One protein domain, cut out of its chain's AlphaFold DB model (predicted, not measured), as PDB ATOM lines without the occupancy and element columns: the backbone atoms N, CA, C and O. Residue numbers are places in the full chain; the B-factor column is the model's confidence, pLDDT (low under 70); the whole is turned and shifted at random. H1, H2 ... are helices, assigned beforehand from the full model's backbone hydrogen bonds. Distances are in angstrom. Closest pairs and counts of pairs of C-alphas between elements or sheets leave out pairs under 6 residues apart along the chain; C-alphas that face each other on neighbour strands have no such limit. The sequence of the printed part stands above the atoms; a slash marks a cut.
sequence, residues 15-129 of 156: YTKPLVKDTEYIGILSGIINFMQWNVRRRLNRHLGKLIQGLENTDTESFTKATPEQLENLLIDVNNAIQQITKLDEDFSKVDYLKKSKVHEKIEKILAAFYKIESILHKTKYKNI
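AT A GLANCE: This is residues 15 to 129 of the 156 residues of an uncharacterized protein of Flavobacterium hydatis (UniProt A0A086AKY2). One very long helix, H1, reaches out from a helical hairpin made of H3 and H4: the last part of H1 packs on H4, while residues 15 to 36 stick out as a free arm. The arm makes much of the length, and the four-residue H2 lies in the turn that leads from H1 into the hairpin. The printed part has 115 residues with four named helices in the order H1, H2, H3, H4 and no named strand; the class is all helix. The whole is extended, with a radius of gyration of the C-alphas of 21.9 A and spans of 84 by 23 by 22 A.

IN THESE COORDINATES: H1 holds residues 19 to 56 and is 55.2 A long, from C-alpha 19 at (7.274, 147.372, 44.994) to C-alpha 56 at (56.281, 152.402, 20.130). H2 holds residues 62 to 65 and measures 5.5 A. H3 holds residues 68 to 94 and measures 39.3 A. H4 holds residues 104 to 127, measures 34.2 A and ends with C-alpha 127 at (63.915, 156.889, -0.629).

HOW THE PARTS SIT: H1 touches H4 with residues 48 to 56 alone, and H4 touches H1 with residues 106 to 114 alone. Their closest C-alphas, those of Ile 52 and Ile 110, are 5.5 A apart. The two run the same way at a shallow tilt of 25 degrees. H4 is the hub, touching H1, H2 and H3. H3 and H4 form a helical hairpin and run opposite ways at a shallow tilt of 20 degrees. They touch with 21 pairs of C-alphas within 8 A, the closest being those of Pro 68 and Lys 125 at 5.7 A. H1 and H3 are apart, and so are H1 and H2. H2 and H4 only just touch, with 3 pairs of C-alphas within 8 A; the closest are those of Thr 64 and Thr 124 at 6.3 A. H2 and H3 are close but not clearly touching, the closest C-alphas being those of Phe 63 and Leu 71 at 7.1 A. In H1, H3 and H4 every O i to N i+4 pair is within hydrogen-bond range, while H2 is too short for such a pair and has its 1 O i to N i+3 pair within range.

THE WHOLE: The two C-alphas farthest apart, those of Tyr 15 and Ile 129, are 84.0 A apart. Residues 15 to 36, of which 19 to 36 belong to H1, stand free; the body without them has 93 residues and spans 49 by 23 by 16 A. The printed part has no cut. The links H1 to H2 and H2 to H3 are tight, and the link H3 to H4, with 9 residues, is short. The mean pLDDT of the printed part is 75.9; it is under 70 at residues 15 to 29, 31 to 32, 35 to 36, 95 to 101 and 128 to 129.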
ATOM      1  N   TYR A  15      -1.113 146.659  49.178       43.56
ATOM      2  CA  TYR A  15      -0.687 147.038  47.824       43.56
ATOM      3  C   TYR A  15       0.785 147.464  47.722       43.56
ATOM      4  O   TYR A  15       1.330 147.505  46.621       43.56
ATOM      5  N   THR A  16       1.475 147.720  48.836       40.62
ATOM      6  CA  THR A  16       2.902 148.099  48.832       40.62
ATOM      7  C   THR A  16       3.869 146.908  48.746       40.62
ATOM      8  O   THR A  16       5.066 147.103  48.541       40.62
ATOM      9  N   LYS A  17       3.382 145.662  48.855       48.09
ATOM     10  CA  LYS A  17       4.226 144.453  48.943       48.09
ATOM     11  C   LYS A  17       4.745 143.791  47.646       48.09
ATOM     12  O   LYS A  17       5.451 142.794  47.794       48.09
ATOM     13  N   PRO A  18       4.572 144.324  46.417       45.38
ATOM     14  CA  PRO A  18       5.466 143.967  45.311       45.38
ATOM     15  C   PRO A  18       6.549 145.021  45.021       45.38
ATOM     16  O   PRO A  18       7.597 144.665  44.497       45.38
ATOM     17  N   LEU A  19       6.379 146.285  45.428       45.06
ATOM     18  CA  LEU A  19       7.274 147.372  44.994       45.06
ATOM     19  C   LEU A  19       8.685 147.312  45.609       45.06
ATOM     20  O   LEU A  19       9.640 147.783  45.000       45.06
ATOM     21  N   VAL A  20       8.835 146.707  46.791       48.84
ATOM     22  CA  VAL A  20      10.136 146.615  47.484       48.84
ATOM     23  C   VAL A  20      11.065 145.581  46.826       48.84
ATOM     24  O   VAL A  20      12.278 145.790  46.764       48.84
ATOM     25  N   LYS A  21      10.505 144.498  46.263       47.22
ATOM     26  CA  LYS A  21      11.290 143.477  45.546       47.22
ATOM     27  C   LYS A  21      11.837 144.003  44.221       47.22
ATOM     28  O   LYS A  21      12.978 143.695  43.884       47.22
ATOM     29  N   ASP A  22      11.073 144.838  43.523       48.50
ATOM     30  CA  ASP A  22      11.512 145.439  42.263       48.50
ATOM     31  C   ASP A  22      12.677 146.420  42.483       48.50
ATOM     32  O   ASP A  22      13.628 146.434  41.702       48.50
ATOM     33  N   THR A  23      12.689 147.174  43.589       52.28
ATOM     34  CA  THR A  23      13.797 148.090  43.918       52.28
ATOM     35  C   THR A  23      15.100 147.389  44.320       52.28
ATOM     36  O   THR A  23      16.176 147.845  43.927       52.28
ATOM     37  N   GLU A  24      15.043 146.262  45.041       55.66
ATOM     38  CA  GLU A  24      16.238 145.451  45.340       55.66
ATOM     39  C   GLU A  24      16.819 144.819  44.070       55.66
ATOM     40  O   GLU A  24      18.037 144.830  43.862       55.66
ATOM     41  N   TYR A  25      15.950 144.328  43.184       56.72
ATOM     42  CA  TYR A  25      16.355 143.745  41.907       56.72
ATOM     43  C   TYR A  25      17.014 144.785  40.993       56.72
ATOM     44  O   TYR A  25      18.041 144.502  40.376       56.72
ATOM     45  N   ILE A  26      16.490 146.016  40.961       60.50
ATOM     46  CA  ILE A  26      17.108 147.150  40.257       60.50
ATOM     47  C   ILE A  26      18.493 147.469  40.840       60.50
ATOM     48  O   ILE A  26      19.438 147.689  40.081       60.50
ATOM     49  N   GLY A  27      18.654 147.429  42.167       64.94
ATOM     50  CA  GLY A  27      19.948 147.606  42.833       64.94
ATOM     51  C   GLY A  27      20.978 146.550  42.419       64.94
ATOM     52  O   GLY A  27      22.084 146.896  41.997       64.94
ATOM     53  N   ILE A  28      20.601 145.269  42.444       67.94
ATOM     54  CA  ILE A  28      21.465 144.149  42.034       67.94
ATOM     55  C   ILE A  28      21.812 144.239  40.541       67.94
ATOM     56  O   ILE A  28      22.984 144.138  40.174       67.94
ATOM     57  N   LEU A  29      20.822 144.488  39.679       63.91
ATOM     58  CA  LEU A  29      21.032 144.656  38.240       63.91
ATOM     59  C   LEU A  29      21.947 145.846  37.941       63.91
ATOM     60  O   LEU A  29      22.855 145.723  37.121       63.91
ATOM     61  N   SER A  30      21.785 146.967  38.648       70.12
ATOM     62  CA  SER A  30      22.680 148.120  38.516       70.12
ATOM     63  C   SER A  30      24.113 147.782  38.945       70.12
ATOM     64  O   SER A  30      25.066 148.159  38.263       70.12
ATOM     65  N   GLY A  31      24.287 146.995  40.014       69.50
ATOM     66  CA  GLY A  31      25.587 146.498  40.462       69.50
ATOM     67  C   GLY A  31      26.258 145.596  39.426       69.50
ATOM     68  O   GLY A  31      27.440 145.775  39.124       69.50
ATOM     69  N   ILE A  32      25.498 144.681  38.818       69.88
ATOM     70  CA  ILE A  32      25.976 143.793  37.749       69.88
ATOM     71  C   ILE A  32      26.359 144.605  36.504       69.88
ATOM     72  O   ILE A  32      27.435 144.389  35.946       69.88
ATOM     73  N   ILE A  33      25.543 145.582  36.096       70.44
ATOM     74  CA  ILE A  33      25.839 146.481  34.968       70.44
ATOM     75  C   ILE A  33      27.123 147.276  35.230       70.44
ATOM     76  O   ILE A  33      28.019 147.283  34.386       70.44
ATOM     77  N   ASN A  34      27.263 147.875  36.414       71.69
ATOM     78  CA  ASN A  34      28.459 148.625  36.801       71.69
ATOM     79  C   ASN A  34      29.710 147.732  36.831       71.69
ATOM     80  O   ASN A  34      30.779 148.132  36.363       71.69
ATOM     81  N   PHE A  35      29.584 146.499  37.325       69.19
ATOM     82  CA  PHE A  35      30.669 145.520  37.324       69.19
ATOM     83  C   PHE A  35      31.065 145.095  35.904       69.19
ATOM     84  O   PHE A  35      32.258 145.013  35.590       69.19
ATOM     85  N   MET A  36      30.095 144.862  35.016       68.88
ATOM     86  CA  MET A  36      30.352 144.560  33.605       68.88
ATOM     87  C   MET A  36      31.053 145.732  32.909       68.88
ATOM     88  O   MET A  36      32.102 145.534  32.294       68.88
ATOM     89  N   GLN A  37      30.549 146.957  33.077       73.31
ATOM     90  CA  GLN A  37      31.164 148.170  32.532       73.31
ATOM     91  C   GLN A  37      32.599 148.362  33.038       73.31
ATOM     92  O   GLN A  37      33.507 148.649  32.254       73.31
ATOM     93  N   TRP A  38      32.843 148.150  34.334       75.75
ATOM     94  CA  TRP A  38      34.183 148.231  34.914       75.75
ATOM     95  C   TRP A  38      35.138 147.185  34.326       75.75
ATOM     96  O   TRP A  38      36.264 147.524  33.948       75.75
ATOM     97  N   ASN A  39      34.697 145.932  34.184       70.38
ATOM     98  CA  ASN A  39      35.508 144.866  33.590       70.38
ATOM     99  C   ASN A  39      35.849 145.146  32.125       70.38
ATOM    100  O   ASN A  39      37.010 145.001  31.729       70.38
ATOM    101  N   VAL A  40      34.868 145.590  31.336       74.88
ATOM    102  CA  VAL A  40      35.071 145.988  29.937       74.88
ATOM    103  C   VAL A  40      36.073 147.137  29.863       74.88
ATOM    104  O   VAL A  40      37.089 147.026  29.174       74.88
ATOM    105  N   ARG A  41      35.879 148.196  30.658       72.19
ATOM    106  CA  ARG A  41      36.782 149.354  30.699       72.19
ATOM    107  C   ARG A  41      38.201 148.969  31.110       72.19
ATOM    108  O   ARG A  41      39.166 149.515  30.572       72.19
ATOM    109  N   ARG A  42      38.361 148.044  32.060       76.38
ATOM    110  CA  ARG A  42      39.674 147.573  32.527       76.38
ATOM    111  C   ARG A  42      40.386 146.740  31.466       76.38
ATOM    112  O   ARG A  42      41.579 146.951  31.242       76.38
ATOM    113  N   ARG A  43      39.674 145.820  30.806       76.19
ATOM    114  CA  ARG A  43      40.222 145.017  29.702       76.19
ATOM    115  C   ARG A  43      40.641 145.918  28.546       76.19
ATOM    116  O   ARG A  43      41.809 145.878  28.165       76.19
ATOM    117  N   LEU A  44      39.749 146.791  28.083       75.75
ATOM    118  CA  LEU A  44      40.019 147.735  26.997       75.75
ATOM    119  C   LEU A  44      41.260 148.586  27.298       75.75
ATOM    120  O   LEU A  44      42.205 148.614  26.519       75.75
ATOM    121  N   ASN A  45      41.337 149.175  28.495       76.31
ATOM    122  CA  ASN A  45      42.493 149.972  28.902       76.31
ATOM    123  C   ASN A  45      43.825 149.218  28.875       76.31
ATOM    124  O   ASN A  45      44.853 149.832  28.577       76.31
ATOM    125  N   ARG A  46      43.821 147.933  29.243       78.81
ATOM    126  CA  ARG A  46      45.020 147.089  29.235       78.81
ATOM    127  C   ARG A  46      45.436 146.750  27.807       78.81
ATOM    128  O   ARG A  46      46.620 146.829  27.503       78.81
ATOM    129  N   HIS A  47      44.482 146.388  26.951       79.31
ATOM    130  CA  HIS A  47      44.761 146.066  25.553       79.31
ATOM    131  C   HIS A  47      45.266 147.288  24.781       79.31
ATOM    132  O   HIS A  47      46.293 147.177  24.123       79.31
ATOM    133  N   LEU A  48      44.645 148.459  24.962       80.50
ATOM    134  CA  LEU A  48      45.132 149.712  24.374       80.50
ATOM    135  C   LEU A  48      46.551 150.051  24.850       80.50
ATOM    136  O   LEU A  48      47.391 150.429  24.047       80.50
ATOM    137  N   GLY A  49      46.851 149.860  26.141       79.56
ATOM    138  CA  GLY A  49      48.200 150.092  26.669       79.56
ATOM    139  C   GLY A  49      49.256 149.169  26.052       79.56
ATOM    140  O   GLY A  49      50.329 149.630  25.680       79.56
ATOM    141  N   LYS A  50      48.937 147.878  25.890       81.31
ATOM    142  CA  LYS A  50      49.822 146.923  25.206       81.31
ATOM    143  C   LYS A  50      50.024 147.276  23.735       81.31
ATOM    144  O   LYS A  50      51.126 147.115  23.229       81.31
ATOM    145  N   LEU A  51      48.971 147.741  23.066       79.75
ATOM    146  CA  LEU A  51      49.041 148.130  21.664       79.75
ATOM    147  C   LEU A  51      49.934 149.361  21.474       79.75
ATOM    148  O   LEU A  51      50.815 149.319  20.627       79.75
ATOM    149  N   ILE A  52      49.787 150.393  22.317       84.00
ATOM    150  CA  ILE A  52      50.695 151.557  22.337       84.00
ATOM    151  C   ILE A  52      52.142 151.090  22.497       84.00
ATOM    152  O   ILE A  52      52.986 151.426  21.676       84.00
ATOM    153  N   GLN A  53      52.412 150.248  23.496       82.31
ATOM    154  CA  GLN A  53      53.758 149.737  23.742       82.31
ATOM    155  C   GLN A  53      54.306 148.933  22.550       82.31
ATOM    156  O   GLN A  53      55.489 149.022  22.243       82.31
ATOM    157  N   GLY A  54      53.473 148.139  21.874       81.31
ATOM    158  CA  GLY A  54      53.879 147.403  20.675       81.31
ATOM    159  C   GLY A  54      54.215 148.328  19.502       81.31
ATOM    160  O   GLY A  54      55.229 148.132  18.837       81.31
ATOM    161  N   LEU A  55      53.405 149.367  19.284       82.94
ATOM    162  CA  LEU A  55      53.634 150.349  18.223       82.94
ATOM    163  C   LEU A  55      54.876 151.208  18.494       82.94
ATOM    164  O   LEU A  55      55.669 151.446  17.590       82.94
ATOM    165  N   GLU A  56      55.094 151.629  19.740       79.50
ATOM    166  CA  GLU A  56      56.281 152.402  20.130       79.50
ATOM    167  C   GLU A  56      57.577 151.595  20.003       79.50
ATOM    168  O   GLU A  56      58.606 152.155  19.630       79.50
ATOM    169  N   ASN A  57      57.519 150.285  20.256       82.12
ATOM    170  CA  ASN A  57      58.653 149.368  20.118       82.12
ATOM    171  C   ASN A  57      58.755 148.735  18.723       82.12
ATOM    172  O   ASN A  57      59.489 147.763  18.549       82.12
ATOM    173  N   THR A  58      57.999 149.227  17.739       81.88
ATOM    174  CA  THR A  58      58.083 148.695  16.378       81.88
ATOM    175  C   THR A  58      59.487 148.934  15.831       81.88
ATOM    176  O   THR A  58      59.944 150.073  15.749       81.88
ATOM    177  N   ASP A  59      60.169 147.849  15.459       77.94
ATOM    178  CA  ASP A  59      61.511 147.906  14.892       77.94
ATOM    179  C   ASP A  59      61.466 148.488  13.475       77.94
ATOM    180  O   ASP A  59      61.237 147.793  12.482       77.94
ATOM    181  N   THR A  60      61.699 149.793  13.385       74.69
ATOM    182  CA  THR A  60      61.711 150.525  12.120       74.69
ATOM    183  C   THR A  60      62.927 150.202  11.248       74.69
ATOM    184  O   THR A  60      62.913 150.524  10.061       74.69
ATOM    185  N   GLU A  61      63.977 149.569  11.789       76.69
ATOM    186  CA  GLU A  61      65.136 149.158  10.986       76.69
ATOM    187  C   GLU A  61      64.765 148.038  10.016       76.69
ATOM    188  O   GLU A  61      65.260 148.007   8.885       76.69
ATOM    189  N   SER A  62      63.836 147.164  10.414       76.56
ATOM    190  CA  SER A  62      63.304 146.101   9.559       76.56
ATOM    191  C   SER A  62      62.698 146.639   8.253       76.56
ATOM    192  O   SER A  62      62.843 146.009   7.204       76.56
ATOM    193  N   PHE A  63      62.127 147.850   8.265       81.19
ATOM    194  CA  PHE A  63      61.536 148.481   7.080       81.19
ATOM    195  C   PHE A  63      62.576 148.799   6.005       81.19
ATOM    196  O   PHE A  63      62.279 148.735   4.817       81.19
ATOM    197  N   THR A  64      63.819 149.093   6.396       76.56
ATOM    198  CA  THR A  64      64.899 149.396   5.441       76.56
ATOM    199  C   THR A  64      65.376 148.173   4.657       76.56
ATOM    200  O   THR A  64      66.003 148.328   3.611       76.56
ATOM    201  N   LYS A  65      65.070 146.967   5.150       81.25
ATOM    202  CA  LYS A  65      65.427 145.680   4.537       81.25
ATOM    203  C   LYS A  65      64.269 145.063   3.744       81.25
ATOM    204  O   LYS A  65      64.471 144.053   3.075       81.25
ATOM    205  N   ALA A  66      63.071 145.640   3.838       82.12
ATOM    206  CA  ALA A  66      61.873 145.147   3.175       82.12
ATOM    207  C   ALA A  66      61.856 145.512   1.683       82.12
ATOM    208  O   ALA A  66      62.416 146.526   1.258       82.12
ATOM    209  N   THR A  67      61.186 144.690   0.874       84.69
ATOM    210  CA  THR A  67      60.983 144.989  -0.548       84.69
ATOM    211  C   THR A  67      59.964 146.126  -0.730       84.69
ATOM    212  O   THR A  67      59.112 146.337   0.138       84.69
ATOM    213  N   PRO A  68      59.986 146.854  -1.864       82.38
ATOM    214  CA  PRO A  68      58.992 147.895  -2.139       82.38
ATOM    215  C   PRO A  68      57.539 147.402  -2.062       82.38
ATOM    216  O   PRO A  68      56.683 148.117  -1.552       82.38
ATOM    217  N   GLU A  69      57.281 146.171  -2.508       83.94
ATOM    218  CA  GLU A  69      55.961 145.530  -2.454       83.94
ATOM    219  C   GLU A  69      55.534 145.208  -1.013       83.94
ATOM    220  O   GLU A  69      54.393 145.453  -0.626       83.94
ATOM    221  N   GLN A  70      56.461 144.739  -0.169       85.62
ATOM    222  CA  GLN A  70      56.196 144.530   1.258       85.62
ATOM    223  C   GLN A  70      55.879 145.846   1.974       85.62
ATOM    224  O   GLN A  70      54.959 145.898   2.786       85.62
ATOM    225  N   LEU A  71      56.614 146.916   1.655       84.50
ATOM    226  CA  LEU A  71      56.360 148.250   2.200       84.50
ATOM    227  C   LEU A  71      55.014 148.814   1.736       84.50
ATOM    228  O   LEU A  71      54.343 149.498   2.500       84.50
ATOM    229  N   GLU A  72      54.610 148.528   0.499       86.56
ATOM    230  CA  GLU A  72      53.309 148.918  -0.043       86.56
ATOM    231  C   GLU A  72      52.150 148.200   0.643       86.56
ATOM    232  O   GLU A  72      51.219 148.863   1.099       86.56
ATOM    233  N   ASN A  73      52.238 146.880   0.799       87.25
ATOM    234  CA  ASN A  73      51.233 146.109   1.530       87.25
ATOM    235  C   ASN A  73      51.133 146.570   2.989       87.25
ATOM    236  O   ASN A  73      50.039 146.804   3.496       87.25
ATOM    237  N   LEU A  74      52.275 146.808   3.643       86.62
ATOM    238  CA  LEU A  74      52.298 147.296   5.018       86.62
ATOM    239  C   LEU A  74      51.719 148.714   5.151       86.62
ATOM    240  O   LEU A  74      51.038 149.004   6.130       86.62
ATOM    241  N   LEU A  75      51.941 149.597   4.169       87.19
ATOM    242  CA  LEU A  75      51.293 150.914   4.116       87.19
ATOM    243  C   LEU A  75      49.771 150.795   4.005       87.19
ATOM    244  O   LEU A  75      49.053 151.525   4.689       87.19
ATOM    245  N   ILE A  76      49.275 149.878   3.171       89.50
ATOM    246  CA  ILE A  76      47.836 149.612   3.038       89.50
ATOM    247  C   ILE A  76      47.262 149.138   4.379       89.50
ATOM    248  O   ILE A  76      46.248 149.670   4.832       89.50
ATOM    249  N   ASP A  77      47.932 148.201   5.048       87.31
ATOM    250  CA  ASP A  77      47.498 147.676   6.345       87.31
ATOM    251  C   ASP A  77      47.484 148.753   7.436       87.31
ATOM    252  O   ASP A  77      46.510 148.868   8.186       87.31
ATOM    253  N   VAL A  78      48.527 149.587   7.499       88.75
ATOM    254  CA  VAL A  78      48.602 150.719   8.437       88.75
ATOM    255  C   VAL A  78      47.476 151.720   8.174       88.75
ATOM    256  O   VAL A  78      46.799 152.132   9.114       88.75
ATOM    257  N   ASN A  79      47.209 152.056   6.912       88.62
ATOM    258  CA  ASN A  79      46.122 152.967   6.548       88.62
ATOM    259  C   ASN A  79      44.744 152.404   6.911       88.62
ATOM    260  O   ASN A  79      43.901 153.123   7.452       88.62
ATOM    261  N   ASN A  80      44.526 151.109   6.684       88.75
ATOM    262  CA  ASN A  80      43.303 150.428   7.100       88.75
ATOM    263  C   ASN A  80      43.143 150.448   8.629       88.75
ATOM    264  O   ASN A  80      42.048 150.708   9.129       88.75
ATOM    265  N   ALA A  81      44.224 150.217   9.378       86.19
ATOM    266  CA  ALA A  81      44.210 150.280  10.837       86.19
ATOM    267  C   ALA A  81      43.871 151.690  11.347       86.19
ATOM    268  O   ALA A  81      43.022 151.826  12.228       86.19
ATOM    269  N   ILE A  82      44.463 152.735  10.757       88.69
ATOM    270  CA  ILE A  82      44.142 154.136  11.068       88.69
ATOM    271  C   ILE A  82      42.647 154.392  10.857       88.69
ATOM    272  O   ILE A  82      41.976 154.851  11.777       88.69
ATOM    273  N   GLN A  83      42.093 154.030   9.694       90.81
ATOM    274  CA  GLN A  83      40.669 154.234   9.402       90.81
ATOM    275  C   GLN A  83      39.752 153.523  10.405       90.81
ATOM    276  O   GLN A  83      38.775 154.106  10.878       90.81
ATOM    277  N   GLN A  84      40.067 152.272  10.754       86.75
ATOM    278  CA  GLN A  84      39.282 151.505  11.723       86.75
ATOM    279  C   GLN A  84      39.317 152.137  13.117       86.75
ATOM    280  O   GLN A  84      38.287 152.194  13.788       86.75
ATOM    281  N   ILE A  85      40.478 152.629  13.551       87.50
ATOM    282  CA  ILE A  85      40.652 153.239  14.873       87.50
ATOM    283  C   ILE A  85      39.989 154.616  14.935       87.50
ATOM    284  O   ILE A  85      39.351 154.927  15.937       87.50
ATOM    285  N   THR A  86      40.060 155.407  13.864       86.38
ATOM    286  CA  THR A  86      39.334 156.679  13.764       86.38
ATOM    287  C   THR A  86      37.829 156.455  13.854       86.38
ATOM    288  O   THR A  86      37.157 157.086  14.666       86.38
ATOM    289  N   LYS A  87      37.292 155.485  13.104       86.44
ATOM    290  CA  LYS A  87      35.870 155.129  13.187       86.44
ATOM    291  C   LYS A  87      35.479 154.664  14.591       86.44
ATOM    292  O   LYS A  87      34.415 155.016  15.094       86.44
ATOM    293  N   LEU A  88      36.350 153.892  15.237       83.44
ATOM    294  CA  LEU A  88      36.153 153.445  16.610       83.44
ATOM    295  C   LEU A  88      36.093 154.631  17.592       83.44
ATOM    296  O   LEU A  88      35.245 154.628  18.482       83.44
ATOM    297  N   ASP A  89      36.947 155.643  17.430       83.44
ATOM    298  CA  ASP A  89      36.920 156.870  18.241       83.44
ATOM    299  C   ASP A  89      35.630 157.675  18.038       83.44
ATOM    300  O   ASP A  89      35.017 158.143  19.001       83.44
ATOM    301  N   GLU A  90      35.170 157.785  16.789       82.50
ATOM    302  CA  GLU A  90      33.901 158.432  16.452       82.50
ATOM    303  C   GLU A  90      32.711 157.708  17.092       82.50
ATOM    304  O   GLU A  90      31.827 158.342  17.671       82.50
ATOM    305  N   ASP A  91      32.686 156.378  17.020       79.25
ATOM    306  CA  ASP A  91      31.616 155.569  17.602       79.25
ATOM    307  C   ASP A  91      31.636 155.634  19.139       79.25
ATOM    308  O   ASP A  91      30.583 155.788  19.764       79.25
ATOM    309  N   PHE A  92      32.821 155.640  19.759       73.88
ATOM    310  CA  PHE A  92      32.959 155.889  21.197       73.88
ATOM    311  C   PHE A  92      32.617 157.323  21.604       73.88
ATOM    312  O   PHE A  92      32.239 157.548  22.751       73.88
ATOM    313  N   SER A  93      32.722 158.293  20.699       71.56
ATOM    314  CA  SER A  93      32.353 159.683  20.971       71.56
ATOM    315  C   SER A  93      30.842 159.918  20.943       71.56
ATOM    316  O   SER A  93      30.366 160.822  21.636       71.56
ATOM    317  N   LYS A  94      30.100 159.111  20.168       70.62
ATOM    318  CA  LYS A  94      28.628 159.152  20.050       70.62
ATOM    319  C   LYS A  94      27.926 158.541  21.256       70.62
ATOM    320  O   LYS A  94      26.859 159.005  21.649       70.62
ATOM    321  N   VAL A  95      28.505 157.493  21.836       65.38
ATOM    322  CA  VAL A  95      27.970 156.869  23.044       65.38
ATOM    323  C   VAL A  95      28.701 157.482  24.232       65.38
ATOM    324  O   VAL A  95      29.897 157.270  24.387       65.38
ATOM    325  N   ASP A  96      28.001 158.176  25.131       64.75
ATOM    326  CA  ASP A  96      28.563 158.743  26.380       64.75
ATOM    327  C   ASP A  96      29.042 157.649  27.383       64.75
ATOM    328  O   ASP A  96      29.199 157.865  28.583       64.75
ATOM    329  N   TYR A  97      29.275 156.429  26.876       53.69
ATOM    330  CA  TYR A  97      29.649 155.187  27.552       53.69
ATOM    331  C   TYR A  97      30.951 155.305  28.347       53.69
ATOM    332  O   TYR A  97      31.244 154.500  29.233       53.69
ATOM    333  N   LEU A  98      31.760 156.312  28.029       52.00
ATOM    334  CA  LEU A  98      32.994 156.629  28.711       52.00
ATOM    335  C   LEU A  98      33.049 158.142  28.849       52.00
ATOM    336  O   LEU A  98      33.282 158.830  27.865       52.00
ATOM    337  N   LYS A  99      32.941 158.663  30.072       53.22
ATOM    338  CA  LYS A  99      33.390 160.019  30.424       53.22
ATOM    339  C   LYS A  99      34.908 160.170  30.150       53.22
ATOM    340  O   LYS A  99      35.749 159.942  31.020       53.22
ATOM    341  N   LYS A 100      35.227 160.331  28.860       61.19
ATOM    342  CA  LYS A 100      36.042 161.300  28.107       61.19
ATOM    343  C   LYS A 100      37.387 161.824  28.630       61.19
ATOM    344  O   LYS A 100      37.701 162.983  28.433       61.19
ATOM    345  N   SER A 101      38.272 160.987  29.166       63.38
ATOM    346  CA  SER A 101      39.708 161.353  29.089       63.38
ATOM    347  C   SER A 101      40.612 160.185  28.736       63.38
ATOM    348  O   SER A 101      41.142 160.115  27.638       63.38
ATOM    349  N   LYS A 102      40.718 159.191  29.618       71.44
ATOM    350  CA  LYS A 102      41.787 158.182  29.519       71.44
ATOM    351  C   LYS A 102      41.707 157.217  28.332       71.44
ATOM    352  O   LYS A 102      42.719 156.614  27.996       71.44
ATOM    353  N   VAL A 103      40.520 156.967  27.775       75.88
ATOM    354  CA  VAL A 103      40.377 156.053  26.622       75.88
ATOM    355  C   VAL A 103      40.634 156.804  25.324       75.88
ATOM    356  O   VAL A 103      41.440 156.338  24.532       75.88
ATOM    357  N   HIS A 104      40.033 157.981  25.172       79.56
ATOM    358  CA  HIS A 104      40.277 158.869  24.040       79.56
ATOM    359  C   HIS A 104      41.765 159.242  23.932       79.56
ATOM    360  O   HIS A 104      42.380 158.977  22.911       79.56
ATOM    361  N   GLU A 105      42.403 159.648  25.037       82.94
ATOM    362  CA  GLU A 105      43.847 159.943  25.079       82.94
ATOM    363  C   GLU A 105      44.713 158.746  24.631       82.94
ATOM    364  O   GLU A 105      45.780 158.897  24.038       82.94
ATOM    365  N   LYS A 106      44.272 157.514  24.915       83.88
ATOM    366  CA  LYS A 106      44.975 156.313  24.445       83.88
ATOM    367  C   LYS A 106      44.753 156.069  22.963       83.88
ATOM    368  O   LYS A 106      45.695 155.658  22.299       83.88
ATOM    369  N   ILE A 107      43.545 156.294  22.461       84.94
ATOM    370  CA  ILE A 107      43.247 156.195  21.034       84.94
ATOM    371  C   ILE A 107      44.075 157.225  20.253       84.94
ATOM    372  O   ILE A 107      44.733 156.849  19.288       84.94
ATOM    373  N   GLU A 108      44.165 158.470  20.728       86.88
ATOM    374  CA  GLU A 108      45.029 159.501  20.139       86.88
ATOM    375  C   GLU A 108      46.502 159.073  20.103       86.88
ATOM    376  O   GLU A 108      47.158 159.195  19.070       86.88
ATOM    377  N   LYS A 109      47.028 158.506  21.199       89.00
ATOM    378  CA  LYS A 109      48.406 157.976  21.237       89.00
ATOM    379  C   LYS A 109      48.628 156.855  20.227       89.00
ATOM    380  O   LYS A 109      49.679 156.800  19.593       89.00
ATOM    381  N   ILE A 110      47.645 155.972  20.068       88.62
ATOM    382  CA  ILE A 110      47.697 154.888  19.086       88.62
ATOM    383  C   ILE A 110      47.736 155.460  17.668       88.62
ATOM    384  O   ILE A 110      48.600 155.073  16.885       88.62
ATOM    385  N   LEU A 111      46.846 156.405  17.352       88.94
ATOM    386  CA  LEU A 111      46.814 157.073  16.051       88.94
ATOM    387  C   LEU A 111      48.137 157.791  15.766       88.94
ATOM    388  O   LEU A 111      48.714 157.606  14.699       88.94
ATOM    389  N   ALA A 112      48.673 158.537  16.735       89.19
ATOM    390  CA  ALA A 112      49.965 159.207  16.602       89.19
ATOM    391  C   ALA A 112      51.109 158.222  16.300       89.19
ATOM    392  O   ALA A 112      51.965 158.500  15.455       89.19
ATOM    393  N   ALA A 113      51.116 157.053  16.948       88.00
ATOM    394  CA  ALA A 113      52.103 156.012  16.679       88.00
ATOM    395  C   ALA A 113      51.942 155.412  15.271       88.00
ATOM    396  O   ALA A 113      52.939 155.248  14.565       88.00
ATOM    397  N   PHE A 114      50.709 155.157  14.821       89.00
ATOM    398  CA  PHE A 114      50.451 154.702  13.453       89.00
ATOM    399  C   PHE A 114      50.883 155.728  12.402       89.00
ATOM    400  O   PHE A 114      51.601 155.356  11.480       89.00
ATOM    401  N   TYR A 115      50.556 157.013  12.568       89.75
ATOM    402  CA  TYR A 115      51.005 158.074  11.655       89.75
ATOM    403  C   TYR A 115      52.534 158.194  11.601       89.75
ATOM    404  O   TYR A 115      53.119 158.465  10.548       89.75
ATOM    405  N   LYS A 116      53.220 157.957  12.726       88.88
ATOM    406  CA  LYS A 116      54.686 157.907  12.752       88.88
ATOM    407  C   LYS A 116      55.216 156.739  11.916       88.88
ATOM    408  O   LYS A 116      56.143 156.941  11.131       88.88
ATOM    409  N   ILE A 117      54.634 155.549  12.063       87.06
ATOM    410  CA  ILE A 117      54.990 154.362  11.272       87.06
ATOM    411  C   ILE A 117      54.717 154.615   9.785       87.06
ATOM    412  O   ILE A 117      55.614 154.424   8.966       87.06
ATOM    413  N   GLU A 118      53.533 155.121   9.443       88.12
ATOM    414  CA  GLU A 118      53.130 155.480   8.080       88.12
ATOM    415  C   GLU A 118      54.149 156.431   7.429       88.12
ATOM    416  O   GLU A 118      54.659 156.168   6.340       88.12
ATOM    417  N   SER A 119      54.544 157.495   8.140       87.38
ATOM    418  CA  SER A 119      55.547 158.455   7.665       87.38
ATOM    419  C   SER A 119      56.901 157.800   7.375       87.38
ATOM    420  O   SER A 119      57.555 158.126   6.379       87.38
ATOM    421  N   ILE A 120      57.337 156.866   8.225       86.31
ATOM    422  CA  ILE A 120      58.594 156.131   8.035       86.31
ATOM    423  C   ILE A 120      58.491 155.189   6.833       86.31
ATOM    424  O   ILE A 120      59.425 155.137   6.030       86.31
ATOM    425  N   LEU A 121      57.371 154.485   6.676       86.31
ATOM    426  CA  LEU A 121      57.139 153.584   5.549       86.31
ATOM    427  C   LEU A 121      57.110 154.342   4.223       86.31
ATOM    428  O   LEU A 121      57.800 153.939   3.288       86.31
ATOM    429  N   HIS A 122      56.419 155.486   4.163       85.25
ATOM    430  CA  HIS A 122      56.463 156.378   3.005       85.25
ATOM    431  C   HIS A 122      57.901 156.788   2.699       85.25
ATOM    432  O   HIS A 122      58.401 156.534   1.604       85.25
ATOM    433  N   LYS A 123      58.621 157.356   3.671       85.06
ATOM    434  CA  LYS A 123      60.014 157.761   3.451       85.06
ATOM    435  C   LYS A 123      60.855 156.606   2.924       85.06
ATOM    436  O   LYS A 123      61.577 156.802   1.961       85.06
ATOM    437  N   THR A 124      60.729 155.418   3.504       83.81
ATOM    438  CA  THR A 124      61.534 154.245   3.139       83.81
ATOM    439  C   THR A 124      61.199 153.714   1.747       83.81
ATOM    440  O   THR A 124      62.117 153.489   0.960       83.81
ATOM    441  N   LYS A 125      59.909 153.603   1.400       80.75
ATOM    442  CA  LYS A 125      59.452 153.167   0.069       80.75
ATOM    443  C   LYS A 125      59.960 154.098  -1.035       80.75
ATOM    444  O   LYS A 125      60.434 153.627  -2.063       80.75
ATOM    445  N   TYR A 126      59.893 155.412  -0.810       75.06
ATOM    446  CA  TYR A 126      60.233 156.419  -1.822       75.06
ATOM    447  C   TYR A 126      61.712 156.851  -1.805       75.06
ATOM    448  O   TYR A 126      62.158 157.499  -2.748       75.06
ATOM    449  N   LYS A 127      62.502 156.475  -0.783       70.81
ATOM    450  CA  LYS A 127      63.915 156.889  -0.629       70.81
ATOM    451  C   LYS A 127      64.810 156.456  -1.791       70.81
ATOM    452  O   LYS A 127      65.730 157.185  -2.146       70.81
ATOM    453  N   ASN A 128      64.548 155.273  -2.346       61.94
ATOM    454  CA  ASN A 128      65.394 154.637  -3.359       61.94
ATOM    455  C   ASN A 128      64.753 154.617  -4.752       61.94
ATOM    456  O   ASN A 128      65.280 153.966  -5.653       61.94
ATOM    457  N   ILE A 129      63.619 155.298  -4.944       66.06
ATOM    458  CA  ILE A 129      63.025 155.398  -6.276       66.06
ATOM    459  C   ILE A 129      63.927 156.312  -7.114       66.06
ATOM    460  O   ILE A 129      64.276 157.402  -6.649       66.06
TER     461      ILE A 129